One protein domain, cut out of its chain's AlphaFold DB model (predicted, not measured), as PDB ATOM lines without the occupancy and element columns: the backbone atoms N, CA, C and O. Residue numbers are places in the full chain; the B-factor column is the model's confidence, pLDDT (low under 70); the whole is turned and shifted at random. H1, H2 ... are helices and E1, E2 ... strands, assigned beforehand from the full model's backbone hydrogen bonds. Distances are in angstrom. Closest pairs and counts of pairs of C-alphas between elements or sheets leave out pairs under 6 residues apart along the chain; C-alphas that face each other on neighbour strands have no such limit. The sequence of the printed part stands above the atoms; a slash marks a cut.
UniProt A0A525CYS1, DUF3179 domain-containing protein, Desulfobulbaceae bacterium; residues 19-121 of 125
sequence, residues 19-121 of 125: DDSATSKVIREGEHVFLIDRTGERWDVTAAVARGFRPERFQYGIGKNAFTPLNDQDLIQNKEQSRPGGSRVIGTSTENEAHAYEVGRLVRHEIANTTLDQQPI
ATOM      1  N   ASP A  19      -7.172  49.058 -13.337       45.25
ATOM      2  CA  ASP A  19      -7.987  48.144 -12.536       45.25
ATOM      3  C   ASP A  19      -8.231  46.846 -13.310       45.25
ATOM      4  O   ASP A  19      -9.349  46.446 -13.610       45.25
ATOM      5  N   ASP A  20      -7.125  46.174 -13.639       48.47
ATOM      6  CA  ASP A  20      -7.106  44.790 -14.135       48.47
ATOM      7  C   ASP A  20      -7.258  43.788 -12.970       48.47
ATOM      8  O   ASP A  20      -6.700  42.687 -12.950       48.47
ATOM      9  N   SER A  21      -8.015  44.175 -11.942       50.97
ATOM     10  CA  SER A  21      -8.456  43.262 -10.899       50.97
ATOM     11  C   SER A  21      -9.528  42.370 -11.520       50.97
ATOM     12  O   SER A  21     -10.716  42.667 -11.435       50.97
ATOM     13  N   ALA A  22      -9.110  41.291 -12.187       54.38
ATOM     14  CA  ALA A  22     -10.003  40.240 -12.661       54.38
ATOM     15  C   ALA A  22     -10.744  39.631 -11.458       54.38
ATOM     16  O   ALA A  22     -10.301  38.661 -10.844       54.38
ATOM     17  N   THR A  23     -11.861  40.244 -11.068       55.69
ATOM     18  CA  THR A  23     -12.744  39.740 -10.022       55.69
ATOM     19  C   THR A  23     -13.410  38.481 -10.550       55.69
ATOM     20  O   THR A  23     -14.329  38.545 -11.367       55.69
ATOM     21  N   SER A  24     -12.934  37.322 -10.103       62.34
ATOM     22  CA  SER A  24     -13.575  36.041 -10.385       62.34
ATOM     23  C   SER A  24     -14.989  36.009  -9.829       62.34
ATOM     24  O   SER A  24     -15.241  36.441  -8.699       62.34
ATOM     25  N   LYS A  25     -15.902  35.392 -10.573       81.12
ATOM     26  CA  LYS A  25     -17.234  35.079 -10.062       81.12
ATOM     27  C   LYS A  25     -17.137  33.880  -9.116       81.12
ATOM     28  O   LYS A  25     -16.763  32.793  -9.544       81.12
ATOM     29  N   VAL A  26     -17.501  34.071  -7.849       86.81
ATOM     30  CA  VAL A  26     -17.631  32.985  -6.862       86.81
ATOM     31  C   VAL A  26     -19.023  32.356  -6.984       86.81
ATOM     32  O   VAL A  26     -20.026  33.072  -7.013       86.81
ATOM     33  N   ILE A  27     -19.102  31.027  -7.025       91.56
ATOM     34  CA  ILE A  27     -20.349  30.252  -7.002       91.56
ATOM     35  C   ILE A  27     -20.314  29.312  -5.797       91.56
ATOM     36  O   ILE A  27     -19.332  28.608  -5.583       91.56
ATOM     37  N   ARG A  28     -21.388  29.295  -5.005       93.69
ATOM     38  CA  ARG A  28     -21.543  28.399  -3.852       93.69
ATOM     39  C   ARG A  28     -22.682  27.429  -4.142       93.69
ATOM     40  O   ARG A  28     -23.810  27.870  -4.351       93.69
ATOM     41  N   GLU A  29     -22.375  26.138  -4.180       93.38
ATOM     42  CA  GLU A  29     -23.316  25.059  -4.499       93.38
ATOM     43  C   GLU A  29     -23.195  23.965  -3.436       93.38
ATOM     44  O   GLU A  29     -22.228  23.207  -3.410       93.38
ATOM     45  N   GLY A  30     -24.177  23.898  -2.533       92.81
ATOM     46  CA  GLY A  30     -24.114  22.992  -1.386       92.81
ATOM     47  C   GLY A  30     -22.893  23.284  -0.508       92.81
ATOM     48  O   GLY A  30     -22.711  24.414  -0.056       92.81
ATOM     49  N   GLU A  31     -22.065  22.263  -0.286       92.12
ATOM     50  CA  GLU A  31     -20.819  22.366   0.489       92.12
ATOM     51  C   GLU A  31     -19.619  22.834  -0.345       92.12
ATOM     52  O   GLU A  31     -18.563  23.126   0.213       92.12
ATOM     53  N   HIS A  32     -19.774  22.954  -1.668       91.12
ATOM     54  CA  HIS A  32     -18.679  23.311  -2.559       91.12
ATOM     55  C   HIS A  32     -18.640  24.809  -2.869       91.12
ATOM     56  O   HIS A  32     -19.662  25.464  -3.118       91.12
ATOM     57  N   VAL A  33     -17.423  25.351  -2.900       90.19
ATOM     58  CA  VAL A  33     -17.141  26.724  -3.322       90.19
ATOM     59  C   VAL A  33     -16.324  26.683  -4.601       90.19
ATOM     60  O   VAL A  33     -15.187  26.220  -4.605       90.19
ATOM     61  N   PHE A  34     -16.904  27.212  -5.674       86.88
ATOM     62  CA  PHE A  34     -16.286  27.286  -6.987       86.88
ATOM     63  C   PHE A  34     -15.955  28.716  -7.379       86.88
ATOM     64  O   PHE A  34     -16.655  29.659  -7.000       86.88
ATOM     65  N   LEU A  35     -14.952  28.874  -8.233       82.31
ATOM     66  CA  LEU A  35     -14.683  30.135  -8.915       82.31
ATOM     67  C   LEU A  35     -14.699  29.942 -10.399       82.31
ATOM     68  O   LEU A  35     -14.305  28.895 -10.895       82.31
ATOM     69  N   ILE A  36     -15.139  30.976 -11.090       81.62
ATOM     70  CA  ILE A  36     -15.130  31.012 -12.537       81.62
ATOM     71  C   ILE A  36     -13.991  31.916 -12.977       81.62
ATOM     72  O   ILE A  36     -13.974  33.099 -12.616       81.62
ATOM     73  N   ASP A  37     -13.042  31.358 -13.725       73.94
ATOM     74  CA  ASP A  37     -11.963  32.145 -14.316       73.94
ATOM     75  C   ASP A  37     -12.414  32.879 -15.591       73.94
ATOM     76  O   ASP A  37     -13.549  32.748 -16.058       73.94
ATOM     77  N   ARG A  38     -11.500  33.655 -16.189       69.62
ATOM     78  CA  ARG A  38     -11.765  34.420 -17.422       69.62
ATOM     79  C   ARG A  38     -12.143  33.563 -18.637       69.62
ATOM     80  O   ARG A  38     -12.674  34.097 -19.604       69.62
ATOM     81  N   THR A  39     -11.836  32.266 -18.614       73.56
ATOM     82  CA  THR A  39     -12.166  31.306 -19.677       73.56
ATOM     83  C   THR A  39     -13.522  30.634 -19.460       73.56
ATOM     84  O   THR A  39     -14.029  29.972 -20.362       73.56
ATOM     85  N   GLY A  40     -14.134  30.836 -18.290       78.75
ATOM     86  CA  GLY A  40     -15.380  30.189 -17.889       78.75
ATOM     87  C   GLY A  40     -15.180  28.860 -17.154       78.75
ATOM     88  O   GLY A  40     -16.169  28.199 -16.831       78.75
ATOM     89  N   GLU A  41     -13.939  28.458 -16.870       79.69
ATOM     90  CA  GLU A  41     -13.650  27.214 -16.157       79.69
ATOM     91  C   GLU A  41     -13.998  27.331 -14.669       79.69
ATOM     92  O   GLU A  41     -13.843  28.400 -14.079       79.69
ATOM     93  N   ARG A  42     -14.476  26.229 -14.066       83.38
ATOM     94  CA  ARG A  42     -14.857  26.143 -12.647       83.38
ATOM     95  C   ARG A  42     -13.700  25.602 -11.809       83.38
ATOM     96  O   ARG A  42     -13.176  24.534 -12.102       83.38
ATOM     97  N   TRP A  43     -13.377  26.295 -10.726       79.00
ATOM     98  CA  TRP A  43     -12.263  25.986  -9.832       79.00
ATOM     99  C   TRP A  43     -12.796  25.675  -8.444       79.00
ATOM    100  O   TRP A  43     -13.303  26.580  -7.785       79.00
ATOM    101  N   ASP A  44     -12.707  24.421  -8.001       82.88
ATOM    102  CA  ASP A  44     -13.094  24.052  -6.636       82.88
ATOM    103  C   ASP A  44     -12.034  24.545  -5.640       82.88
ATOM    104  O   ASP A  44     -10.886  24.102  -5.650       82.88
ATOM    105  N   VAL A  45     -12.428  25.474  -4.773       80.50
ATOM    106  CA  VAL A  45     -11.583  26.036  -3.710       80.50
ATOM    107  C   VAL A  45     -12.118  25.739  -2.319       80.50
ATOM    108  O   VAL A  45     -11.708  26.375  -1.345       80.50
ATOM    109  N   THR A  46     -13.018  24.769  -2.196       86.31
ATOM    110  CA  THR A  46     -13.652  24.384  -0.928       86.31
ATOM    111  C   THR A  46     -12.609  24.128   0.155       86.31
ATOM    112  O   THR A  46     -12.688  24.680   1.252       86.31
ATOM    113  N   ALA A  47     -11.556  23.381  -0.186       80.94
ATOM    114  CA  ALA A  47     -10.457  23.064   0.720       80.94
ATOM    115  C   ALA A  47      -9.670  24.303   1.189       80.94
ATOM    116  O   ALA A  47      -9.189  24.331   2.327       80.94
ATOM    117  N   ALA A  48      -9.532  25.323   0.340       77.88
ATOM    118  CA  ALA A  48      -8.863  26.568   0.697       77.88
ATOM    119  C   ALA A  48      -9.768  27.438   1.581       77.88
ATOM    120  O   ALA A  48      -9.331  27.950   2.609       77.88
ATOM    121  N   VAL A  49     -11.059  27.533   1.256       85.00
ATOM    122  CA  VAL A  49     -12.042  28.244   2.089       85.00
ATOM    123  C   VAL A  49     -12.139  27.625   3.484       85.00
ATOM    124  O   VAL A  49     -12.117  28.353   4.475       85.00
ATOM    125  N   ALA A  50     -12.142  26.292   3.582       86.44
ATOM    126  CA  ALA A  50     -12.117  25.572   4.857       86.44
ATOM    127  C   ALA A  50     -10.869  25.888   5.707       86.44
ATOM    128  O   ALA A  50     -10.917  25.814   6.932       86.44
ATOM    129  N   ARG A  51      -9.761  26.296   5.073       81.81
ATOM    130  CA  ARG A  51      -8.520  26.744   5.732       81.81
ATOM    131  C   ARG A  51      -8.501  28.248   6.041       81.81
ATOM    132  O   ARG A  51      -7.470  28.775   6.444       81.81
ATOM    133  N   GLY A  52      -9.625  28.945   5.867       82.62
ATOM    134  CA  GLY A  52      -9.781  30.364   6.198       82.62
ATOM    135  C   GLY A  52      -9.455  31.332   5.058       82.62
ATOM    136  O   GLY A  52      -9.464  32.549   5.266       82.62
ATOM    137  N   PHE A  53      -9.191  30.830   3.849       77.81
ATOM    138  CA  PHE A  53      -8.980  31.692   2.689       77.81
ATOM    139  C   PHE A  53     -10.298  32.323   2.226       77.81
ATOM    140  O   PHE A  53     -11.372  31.725   2.309       77.81
ATOM    141  N   ARG A  54     -10.216  33.550   1.705       81.12
ATOM    142  CA  ARG A  54     -11.377  34.266   1.161       81.12
ATOM    143  C   ARG A  54     -11.431  34.068  -0.352       81.12
ATOM    144  O   ARG A  54     -10.512  34.552  -1.016       81.12
ATOM    145  N   PRO A  55     -12.465  33.404  -0.902       79.94
ATOM    146  CA  PRO A  55     -12.532  33.081  -2.328       79.94
ATOM    147  C   PRO A  55     -12.475  34.335  -3.214       79.94
ATOM    148  O   PRO A  55     -11.915  34.283  -4.301       79.94
ATOM    149  N   GLU A  56     -12.953  35.478  -2.721       75.94
ATOM    150  CA  GLU A  56     -12.960  36.767  -3.425       75.94
ATOM    151  C   GLU A  56     -11.575  37.441  -3.512       75.94
ATOM    152  O   GLU A  56     -11.421  38.426  -4.228       75.94
ATOM    153  N   ARG A  57     -10.576  36.979  -2.742       72.56
ATOM    154  CA  ARG A  57      -9.237  37.605  -2.667       72.56
ATOM    155  C   ARG A  57      -8.177  36.956  -3.535       72.56
ATOM    156  O   ARG A  57      -7.100  37.519  -3.720       72.56
ATOM    157  N   PHE A  58      -8.447  35.758  -3.993       71.44
ATOM    158  CA  PHE A  58      -7.572  35.098  -4.933       71.44
ATOM    159  C   PHE A  58      -7.653  35.802  -6.288       71.44
ATOM    160  O   PHE A  58      -8.708  36.295  -6.698       71.44
ATOM    161  N   GLN A  59      -6.522  35.847  -6.978       59.38
ATOM    162  CA  GLN A  59      -6.449  36.417  -8.313       59.38
ATOM    163  C   GLN A  59      -6.504  35.295  -9.339       59.38
ATOM    164  O   GLN A  59      -5.509  34.645  -9.638       59.38
ATOM    165  N   TYR A  60      -7.691  35.070  -9.887       64.38
ATOM    166  CA  TYR A  60      -7.900  34.100 -10.957       64.38
ATOM    167  C   TYR A  60      -7.946  34.880 -12.257       64.38
ATOM    168  O   TYR A  60      -8.960  35.464 -12.630       64.38
ATOM    169  N   GLY A  61      -6.796  34.957 -12.912       47.88
ATOM    170  CA  GLY A  61      -6.647  35.795 -14.099       47.88
ATOM    171  C   GLY A  61      -5.750  35.205 -15.170       47.88
ATOM    172  O   GLY A  61      -5.788  35.671 -16.302       47.88
ATOM    173  N   ILE A  62      -4.975  34.166 -14.858       51.06
ATOM    174  CA  ILE A  62      -4.014  33.603 -15.808       51.06
ATOM    175  C   ILE A  62      -4.577  32.392 -16.575       51.06
ATOM    176  O   ILE A  62      -4.275  32.245 -17.760       51.06
ATOM    177  N   GLY A  63      -5.523  31.648 -15.985       53.31
ATOM    178  CA  GLY A  63      -6.211  30.496 -16.594       53.31
ATOM    179  C   GLY A  63      -5.659  29.143 -16.128       53.31
ATOM    180  O   GLY A  63      -4.640  29.079 -15.435       53.31
ATOM    181  N   LYS A  64      -6.343  28.046 -16.483       58.66
ATOM    182  CA  LYS A  64      -5.884  26.679 -16.192       58.66
ATOM    183  C   LYS A  64      -4.463  26.456 -16.703       58.66
ATOM    184  O   LYS A  64      -4.121  26.888 -17.799       58.66
ATOM    185  N   ASN A  65      -3.655  25.752 -15.906       65.69
ATOM    186  CA  ASN A  65      -2.252  25.437 -16.203       65.69
ATOM    187  C   ASN A  65      -1.353  26.661 -16.436       65.69
ATOM    188  O   ASN A  65      -0.248  26.515 -16.946       65.69
ATOM    189  N   ALA A  66      -1.784  27.868 -16.073       62.22
ATOM    190  CA  ALA A  66      -0.913  29.030 -16.190       62.22
ATOM    191  C   ALA A  66       0.174  29.070 -15.101       62.22
ATOM    192  O   ALA A  66       1.170  29.772 -15.243       62.22
ATOM    193  N   PHE A  67       0.004  28.266 -14.049       72.31
ATOM    194  CA  PHE A  67       1.006  28.004 -13.029       72.31
ATOM    195  C   PHE A  67       1.089  26.495 -12.777       72.31
ATOM    196  O   PHE A  67       0.241  25.910 -12.100       72.31
ATOM    197  N   THR A  68       2.083  25.854 -13.387       78.56
ATOM    198  CA  THR A  68       2.333  24.410 -13.292       78.56
ATOM    199  C   THR A  68       3.529  24.119 -12.390       78.56
ATOM    200  O   THR A  68       4.392  24.989 -12.229       78.56
ATOM    201  N   PRO A  69       3.623  22.895 -11.834       84.88
ATOM    202  CA  PRO A  69       4.842  22.438 -11.180       84.88
ATOM    203  C   PRO A  69       6.054  22.579 -12.107       84.88
ATOM    204  O   PRO A  69       5.934  22.424 -13.327       84.88
ATOM    205  N   LEU A  70       7.212  22.865 -11.518       85.75
ATOM    206  CA  LEU A  70       8.496  22.830 -12.204       85.75
ATOM    207  C   LEU A  70       8.749  21.416 -12.725       85.75
ATOM    208  O   LEU A  70       8.616  20.443 -11.982       85.75
ATOM    209  N   ASN A  71       9.135  21.321 -13.991       85.69
ATOM    210  CA  ASN A  71       9.562  20.075 -14.617       85.69
ATOM    211  C   ASN A  71      11.093  20.026 -14.775       85.69
ATOM    212  O   ASN A  71      11.804  20.994 -14.493       85.69
ATOM    213  N   ASP A  72      11.608  18.903 -15.271       81.38
ATOM    214  CA  ASP A  72      13.048  18.702 -15.464       81.38
ATOM    215  C   ASP A  72      13.699  19.787 -16.337       81.38
ATOM    216  O   ASP A  72      14.823  20.210 -16.066       81.38
ATOM    217  N   GLN A  73      12.999  20.293 -17.359       80.00
ATOM    218  CA  GLN A  73      13.518  21.368 -18.209       80.00
ATOM    219  C   GLN A  73      13.609  22.695 -17.452       80.00
ATOM    220  O   GLN A  73      14.604  23.405 -17.614       80.00
ATOM    221  N   ASP A  74      12.630  23.012 -16.599       78.44
ATOM    222  CA  ASP A  74      12.665  24.210 -15.752       78.44
ATOM    223  C   ASP A  74      13.860  24.177 -14.784       78.44
ATOM    224  O   ASP A  74      14.502  25.201 -14.541       78.44
ATOM    225  N   LEU A  75      14.187  22.992 -14.253       71.06
ATOM    226  CA  LEU A  75      15.323  22.779 -13.350       71.06
ATOM    227  C   LEU A  75      16.676  22.883 -14.073       71.06
ATOM    228  O   LEU A  75      17.661  23.340 -13.488       71.06
ATOM    229  N   ILE A  76      16.730  22.480 -15.345       69.81
ATOM    230  CA  ILE A  76      17.933  22.568 -16.181       69.81
ATOM    231  C   ILE A  76      18.160  24.008 -16.664       69.81
ATOM    232  O   ILE A  76      19.279  24.507 -16.560       69.81
ATOM    233  N   GLN A  77      17.125  24.704 -17.146       64.25
ATOM    234  CA  GLN A  77      17.251  26.080 -17.654       64.25
ATOM    235  C   GLN A  77      17.572  27.094 -16.549       64.25
ATOM    236  O   GLN A  77      18.366  28.011 -16.769       64.25
ATOM    237  N   ASN A  78      17.031  26.915 -15.339       56.66
ATOM    238  CA  ASN A  78      17.322  27.820 -14.225       56.66
ATOM    239  C   ASN A  78      18.782  27.761 -13.741       56.66
ATOM    240  O   ASN A  78      19.242  28.722 -13.121       56.66
ATOM    241  N   LYS A  79      19.556  26.707 -14.054       55.38
ATOM    242  CA  LYS A  79      21.007  26.698 -13.775       55.38
ATOM    243  C   LYS A  79      21.759  27.787 -14.546       55.38
ATOM    244  O   LYS A  79      22.701  28.353 -14.005       55.38
ATOM    245  N   GLU A  80      21.331  28.090 -15.770       52.31
ATOM    246  CA  GLU A  80      21.996  29.043 -16.673       52.31
ATOM    247  C   GLU A  80      21.576  30.502 -16.396       52.31
ATOM    248  O   GLU A  80      22.365  31.426 -16.572       52.31
ATOM    249  N   GLN A  81      20.344  30.725 -15.919       51.78
ATOM    250  CA  GLN A  81      19.789  32.060 -15.625       51.78
ATOM    251  C   GLN A  81      19.863  32.470 -14.147       51.78
ATOM    252  O   GLN A  81      19.342  33.523 -13.764       51.78
ATOM    253  N   SER A  82      20.517  31.666 -13.306       50.34
ATOM    254  CA  SER A  82      20.634  31.918 -11.871       50.34
ATOM    255  C   SER A  82      21.332  33.254 -11.588       50.34
ATOM    256  O   SER A  82      22.558  33.365 -11.581       50.34
ATOM    257  N   ARG A  83      20.531  34.288 -11.291       52.22
ATOM    258  CA  ARG A  83      20.986  35.482 -10.565       52.22
ATOM    259  C   ARG A  83      21.683  35.049  -9.265       52.22
ATOM    260  O   ARG A  83      21.321  34.005  -8.715       52.22
ATOM    261  N   PRO A  84      22.613  35.851  -8.712       43.44
ATOM    262  CA  PRO A  84      23.184  35.577  -7.394       43.44
ATOM    263  C   PRO A  84      22.043  35.470  -6.368       43.44
ATOM    264  O   PRO A  84      21.393  36.469  -6.068       43.44
ATOM    265  N   GLY A  85      21.746  34.250  -5.901       58.28
ATOM    266  CA  GLY A  85      20.645  33.959  -4.969       58.28
ATOM    267  C   GLY A  85      19.620  32.908  -5.424       58.28
ATOM    268  O   GLY A  85      18.894  32.408  -4.570       58.28
ATOM    269  N   GLY A  86      19.587  32.525  -6.708       66.00
ATOM    270  CA  GLY A  86      18.673  31.497  -7.236       66.00
ATOM    271  C   GLY A  86      17.181  31.878  -7.208       66.00
ATOM    272  O   GLY A  86      16.770  32.862  -6.589       66.00
ATOM    273  N   SER A  87      16.347  31.102  -7.905       72.69
ATOM    274  CA  SER A  87      14.888  31.260  -7.850       72.69
ATOM    275  C   SER A  87      14.330  30.702  -6.540       72.69
ATOM    276  O   SER A  87      14.631  29.575  -6.152       72.69
ATOM    277  N   ARG A  88      13.491  31.485  -5.849       82.06
ATOM    278  CA  ARG A  88      12.756  31.010  -4.665       82.06
ATOM    279  C   ARG A  88      11.686  30.011  -5.100       82.06
ATOM    280  O   ARG A  88      10.963  30.278  -6.059       82.06
ATOM    281  N   VAL A  89      11.553  28.911  -4.367       82.44
ATOM    282  CA  VAL A  89      10.590  27.842  -4.660       82.44
ATOM    283  C   VAL A  89       9.716  27.519  -3.453       82.44
ATOM    284  O   VAL A  89      10.184  27.569  -2.317       82.44
ATOM    285  N   ILE A  90       8.452  27.178  -3.706       82.19
ATOM    286  CA  ILE A  90       7.546  26.557  -2.735       82.19
ATOM    287  C   ILE A  90       7.427  25.082  -3.102       82.19
ATOM    288  O   ILE A  90       6.993  24.754  -4.205       82.19
ATOM    289  N   GLY A  91       7.837  24.204  -2.189       85.00
ATOM    290  CA  GLY A  91       7.688  22.758  -2.328       85.00
ATOM    291  C   GLY A  91       6.474  22.248  -1.558       85.00
ATOM    292  O   GLY A  91       6.207  22.702  -0.447       85.00
ATOM    293  N   THR A  92       5.759  21.291  -2.137       84.56
ATOM    294  CA  THR A  92       4.687  20.530  -1.488       84.56
ATOM    295  C   THR A  92       4.831  19.061  -1.858       84.56
ATOM    296  O   THR A  92       5.166  18.741  -2.997       84.56
ATOM    297  N   SER A  93       4.599  18.162  -0.908       88.56
ATOM    298  CA  SER A  93       4.747  16.724  -1.125       88.56
ATOM    299  C   SER A  93       3.739  15.918  -0.319       88.56
ATOM    300  O   SER A  93       3.319  16.327   0.764       88.56
ATOM    301  N   THR A  94       3.415  14.746  -0.840       86.25
ATOM    302  CA  THR A  94       2.787  13.633  -0.134       86.25
ATOM    303  C   THR A  94       3.791  12.483  -0.017       86.25
ATOM    304  O   THR A  94       4.988  12.676  -0.236       86.25
ATOM    305  N   GLU A  95       3.332  11.286   0.355       88.12
ATOM    306  CA  GLU A  95       4.183  10.090   0.366       88.12
ATOM    307  C   GLU A  95       4.612   9.663  -1.047       88.12
ATOM    308  O   GLU A  95       5.707   9.126  -1.208       88.12
ATOM    309  N   ASN A  96       3.780   9.920  -2.064       89.25
ATOM    310  CA  ASN A  96       3.967   9.381  -3.416       89.25
ATOM    311  C   ASN A  96       4.277  10.443  -4.479       89.25
ATOM    312  O   ASN A  96       4.795  10.100  -5.542       89.25
ATOM    313  N   GLU A  97       3.970  11.714  -4.218       89.69
ATOM    314  CA  GLU A  97       4.062  12.779  -5.214       89.69
ATOM    315  C   GLU A  97       4.654  14.054  -4.604       89.69
ATOM    316  O   GLU A  97       4.438  14.379  -3.435       89.69
ATOM    317  N   ALA A  98       5.416  14.808  -5.396       89.25
ATOM    318  CA  ALA A  98       5.972  16.084  -4.973       89.25
ATOM    319  C   ALA A  98       5.923  17.101  -6.107       89.25
ATOM    320  O   ALA A  98       6.322  16.815  -7.233       89.25
ATOM    321  N   HIS A  99       5.494  18.316  -5.775       88.94
ATOM    322  CA  HIS A  99       5.492  19.462  -6.671       88.94
ATOM    323  C   HIS A  99       6.369  20.576  -6.107       88.94
ATOM    324  O   HIS A  99       6.377  20.855  -4.907       88.94
ATOM    325  N   ALA A 100       7.080  21.256  -6.999       87.75
ATOM    326  CA  ALA A 100       7.792  22.483  -6.692       87.75
ATOM    327  C   ALA A 100       7.278  23.593  -7.596       87.75
ATOM    328  O   ALA A 100       7.048  23.370  -8.782       87.75
ATOM    329  N   TYR A 101       7.140  24.792  -7.049       83.00
ATOM    330  CA  TYR A 101       6.689  25.943  -7.806       83.00
ATOM    331  C   TYR A 101       7.595  27.143  -7.600       83.00
ATOM    332  O   TYR A 101       7.986  27.454  -6.478       83.00
ATOM    333  N   GLU A 102       7.905  27.852  -8.680       82.81
ATOM    334  CA  GLU A 102       8.736  29.048  -8.627       82.81
ATOM    335  C   GLU A 102       7.936  30.260  -8.135       82.81
ATOM    336  O   GLU A 102       6.985  30.701  -8.776       82.81
ATOM    337  N   VAL A 103       8.372  30.854  -7.021       78.25
ATOM    338  CA  VAL A 103       7.744  32.045  -6.423       78.25
ATOM    339  C   VAL A 103       7.773  33.231  -7.382       78.25
ATOM    340  O   VAL A 103       6.872  34.052  -7.364       78.25
ATOM    341  N   GLY A 104       8.789  33.328  -8.244       75.00
ATOM    342  CA  GLY A 104       8.865  34.385  -9.257       75.00
ATOM    343  C   GLY A 104       7.740  34.338 -10.296       75.00
ATOM    344  O   GLY A 104       7.482  35.357 -10.933       75.00
ATOM    345  N   ARG A 105       7.070  33.188 -10.457       74.31
ATOM    346  CA  ARG A 105       5.900  33.030 -11.334       74.31
ATOM    347  C   ARG A 105       4.589  33.389 -10.626       74.31
ATOM    348  O   ARG A 105       3.614  33.664 -11.312       74.31
ATOM    349  N   LEU A 106       4.585  33.416  -9.289       69.00
ATOM    350  CA  LEU A 106       3.441  33.832  -8.480       69.00
ATOM    351  C   LEU A 106       3.374  35.355  -8.442       69.00
ATOM    352  O   LEU A 106       4.276  36.016  -7.920       69.00
ATOM    353  N   VAL A 107       2.300  35.926  -8.978       62.22
ATOM    354  CA  VAL A 107       2.136  37.380  -9.000       62.22
ATOM    355  C   VAL A 107       1.418  37.854  -7.737       62.22
ATOM    356  O   VAL A 107       1.747  38.938  -7.250       62.22
ATOM    357  N   ARG A 108       0.484  37.053  -7.183       66.62
ATOM    358  CA  ARG A 108      -0.263  37.300  -5.922       66.62
ATOM    359  C   ARG A 108      -0.771  35.991  -5.267       66.62
ATOM    360  O   ARG A 108      -0.169  34.934  -5.420       66.62
ATOM    361  N   HIS A 109      -1.911  36.068  -4.566       64.25
ATOM    362  CA  HIS A 109      -2.683  34.950  -4.021       64.25
ATOM    363  C   HIS A 109      -3.249  34.074  -5.146       64.25
ATOM    364  O   HIS A 109      -4.394  34.249  -5.579       64.25
ATOM    365  N   GLU A 110      -2.434  33.146  -5.621       64.81
ATOM    366  CA  GLU A 110      -2.807  32.167  -6.636       64.81
ATOM    367  C   GLU A 110      -3.073  30.795  -5.994       64.81
ATOM    368  O   GLU A 110      -2.722  30.531  -4.843       64.81
ATOM    369  N   ILE A 111      -3.767  29.928  -6.727       66.31
ATOM    370  CA  ILE A 111      -3.919  28.503  -6.423       66.31
ATOM    371  C   ILE A 111      -3.426  27.759  -7.658       66.31
ATOM    372  O   ILE A 111      -3.859  28.059  -8.771       66.31
ATOM    373  N   ALA A 112      -2.545  26.780  -7.467       69.38
ATOM    374  CA  ALA A 112      -2.118  25.919  -8.557       69.38
ATOM    375  C   ALA A 112      -3.301  25.061  -9.040       69.38
ATOM    376  O   ALA A 112      -3.943  24.383  -8.240       69.38
ATOM    377  N   ASN A 113      -3.581  25.065 -10.349       66.75
ATOM    378  CA  ASN A 113      -4.609  24.203 -10.950       66.75
ATOM    379  C   ASN A 113      -4.079  22.782 -11.120       66.75
ATOM    380  O   ASN A 113      -3.802  22.316 -12.225       66.75
ATOM    381  N   THR A 114      -3.820  22.128 -10.004       71.94
ATOM    382  CA  THR A 114      -3.283  20.782 -10.003       71.94
ATOM    383  C   THR A 114      -3.671  20.079  -8.721       71.94
ATOM    384  O   THR A 114      -4.159  20.679  -7.758       71.94
ATOM    385  N   THR A 115      -3.485  18.776  -8.748       75.56
ATOM    386  CA  THR A 115      -3.736  17.894  -7.629       75.56
ATOM    387  C   THR A 115      -2.427  17.295  -7.178       75.56
ATOM    388  O   THR A 115      -1.566  17.035  -8.008       75.56
ATOM    389  N   LEU A 116      -2.316  17.035  -5.887       81.88
ATOM    390  CA  LEU A 116      -1.263  16.224  -5.306       81.88
ATOM    391  C   LEU A 116      -1.945  15.036  -4.626       81.88
ATOM    392  O   LEU A 116      -2.834  15.253  -3.800       81.88
ATOM    393  N   ASP A 117      -1.631  13.810  -5.039       85.12
ATOM    394  CA  ASP A 117      -2.391  12.599  -4.679       85.12
ATOM    395  C   ASP A 117      -3.912  12.777  -4.855       85.12
ATOM    396  O   ASP A 117      -4.713  12.503  -3.960       85.12
ATOM    397  N   GLN A 118      -4.328  13.282  -6.022       80.31
ATOM    398  CA  GLN A 118      -5.738  13.540  -6.373       80.31
ATOM    399  C   GLN A 118      -6.442  14.606  -5.511       80.31
ATOM    400  O   GLN A 118      -7.627  14.872  -5.716       80.31
ATOM    401  N   GLN A 119      -5.736  15.257  -4.583       72.50
ATOM    402  CA  GLN A 119      -6.286  16.341  -3.777       72.50
ATOM    403  C   GLN A 119      -5.882  17.701  -4.343       72.50
ATOM    404  O   GLN A 119      -4.705  17.913  -4.634       72.50
ATOM    405  N   PRO A 120      -6.816  18.654  -4.482       69.62
ATOM    406  CA  PRO A 120      -6.469  20.004  -4.894       69.62
ATOM    407  C   PRO A 120      -5.571  20.659  -3.839       69.62
ATOM    408  O   PRO A 120      -5.831  20.567  -2.636       69.62
ATOM    409  N   ILE A 121      -4.533  21.356  -4.294       71.25
ATOM    410  CA  ILE A 121      -3.584  22.053  -3.421       71.25
ATOM    411  C   ILE A 121      -3.641  23.563  -3.638       71.25
ATOM    412  O   ILE A 121      -3.797  24.044  -4.754       71.25
TER     413      ILE A 121
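Overview. This is residues 19 to 121 of the 125 residues of the protein "DUF3179 domain-containing protein" of Desulfobulbaceae bacterium (UniProt A0A525CYS1). The model has little regular structure: a small sheet of E1, E2 and E3 with H1 at one end, the hairpin E4 and E5 with H2 toward the other, and long unnamed stretches between. Printed are 103 residues, 38 in named elements, in the order E1 E2 E3 H1 H2 E4 E5; the class is mixed, both sheets antiparallel. It is only just compact, close to loose, with a radius of gyration of the C-alphas of 15.2 A, and spans 47 by 40 by 23 A.

Along the chain. E1, residues 25 to 29, begins at C-alpha 25 (-17.234, 35.079, -10.062). E2 is residues 32 to 36, E3 42 to 44, H1 46 to 50, H2 72 to 81, 15.0 A long, and E4 89 to 93. E5, residues 98 to 102, ends at C-alpha 102 (8.736, 29.048, -8.627).

Arrangement. E1, E2 and E3 form a meander, each strand the antiparallel neighbour of the one before; N 27 and O 34, 2.8 A, and N 35 and O 43, 2.9 A, are within hydrogen-bond range. H1 only grazes this sheet; the closest C-alphas of E2 and H1, Val 33 and Thr 46, are 4.8 A apart. In the hairpin E4 and E5, N 90 and O 101 are within range at 2.8 A. H2 is apart from H1 and E5. Every O i to N i+4 pair is within range in H1, 4 of 6 in H2.

Size, cuts and confidence. The farthest C-alphas, Gly 30 and Pro 84, are 49.3 A apart. The printed part has no cut; the link H1 to H2, 21 residues, is long. The pLDDT is under 70 in 35 residues, among them 76 to 86.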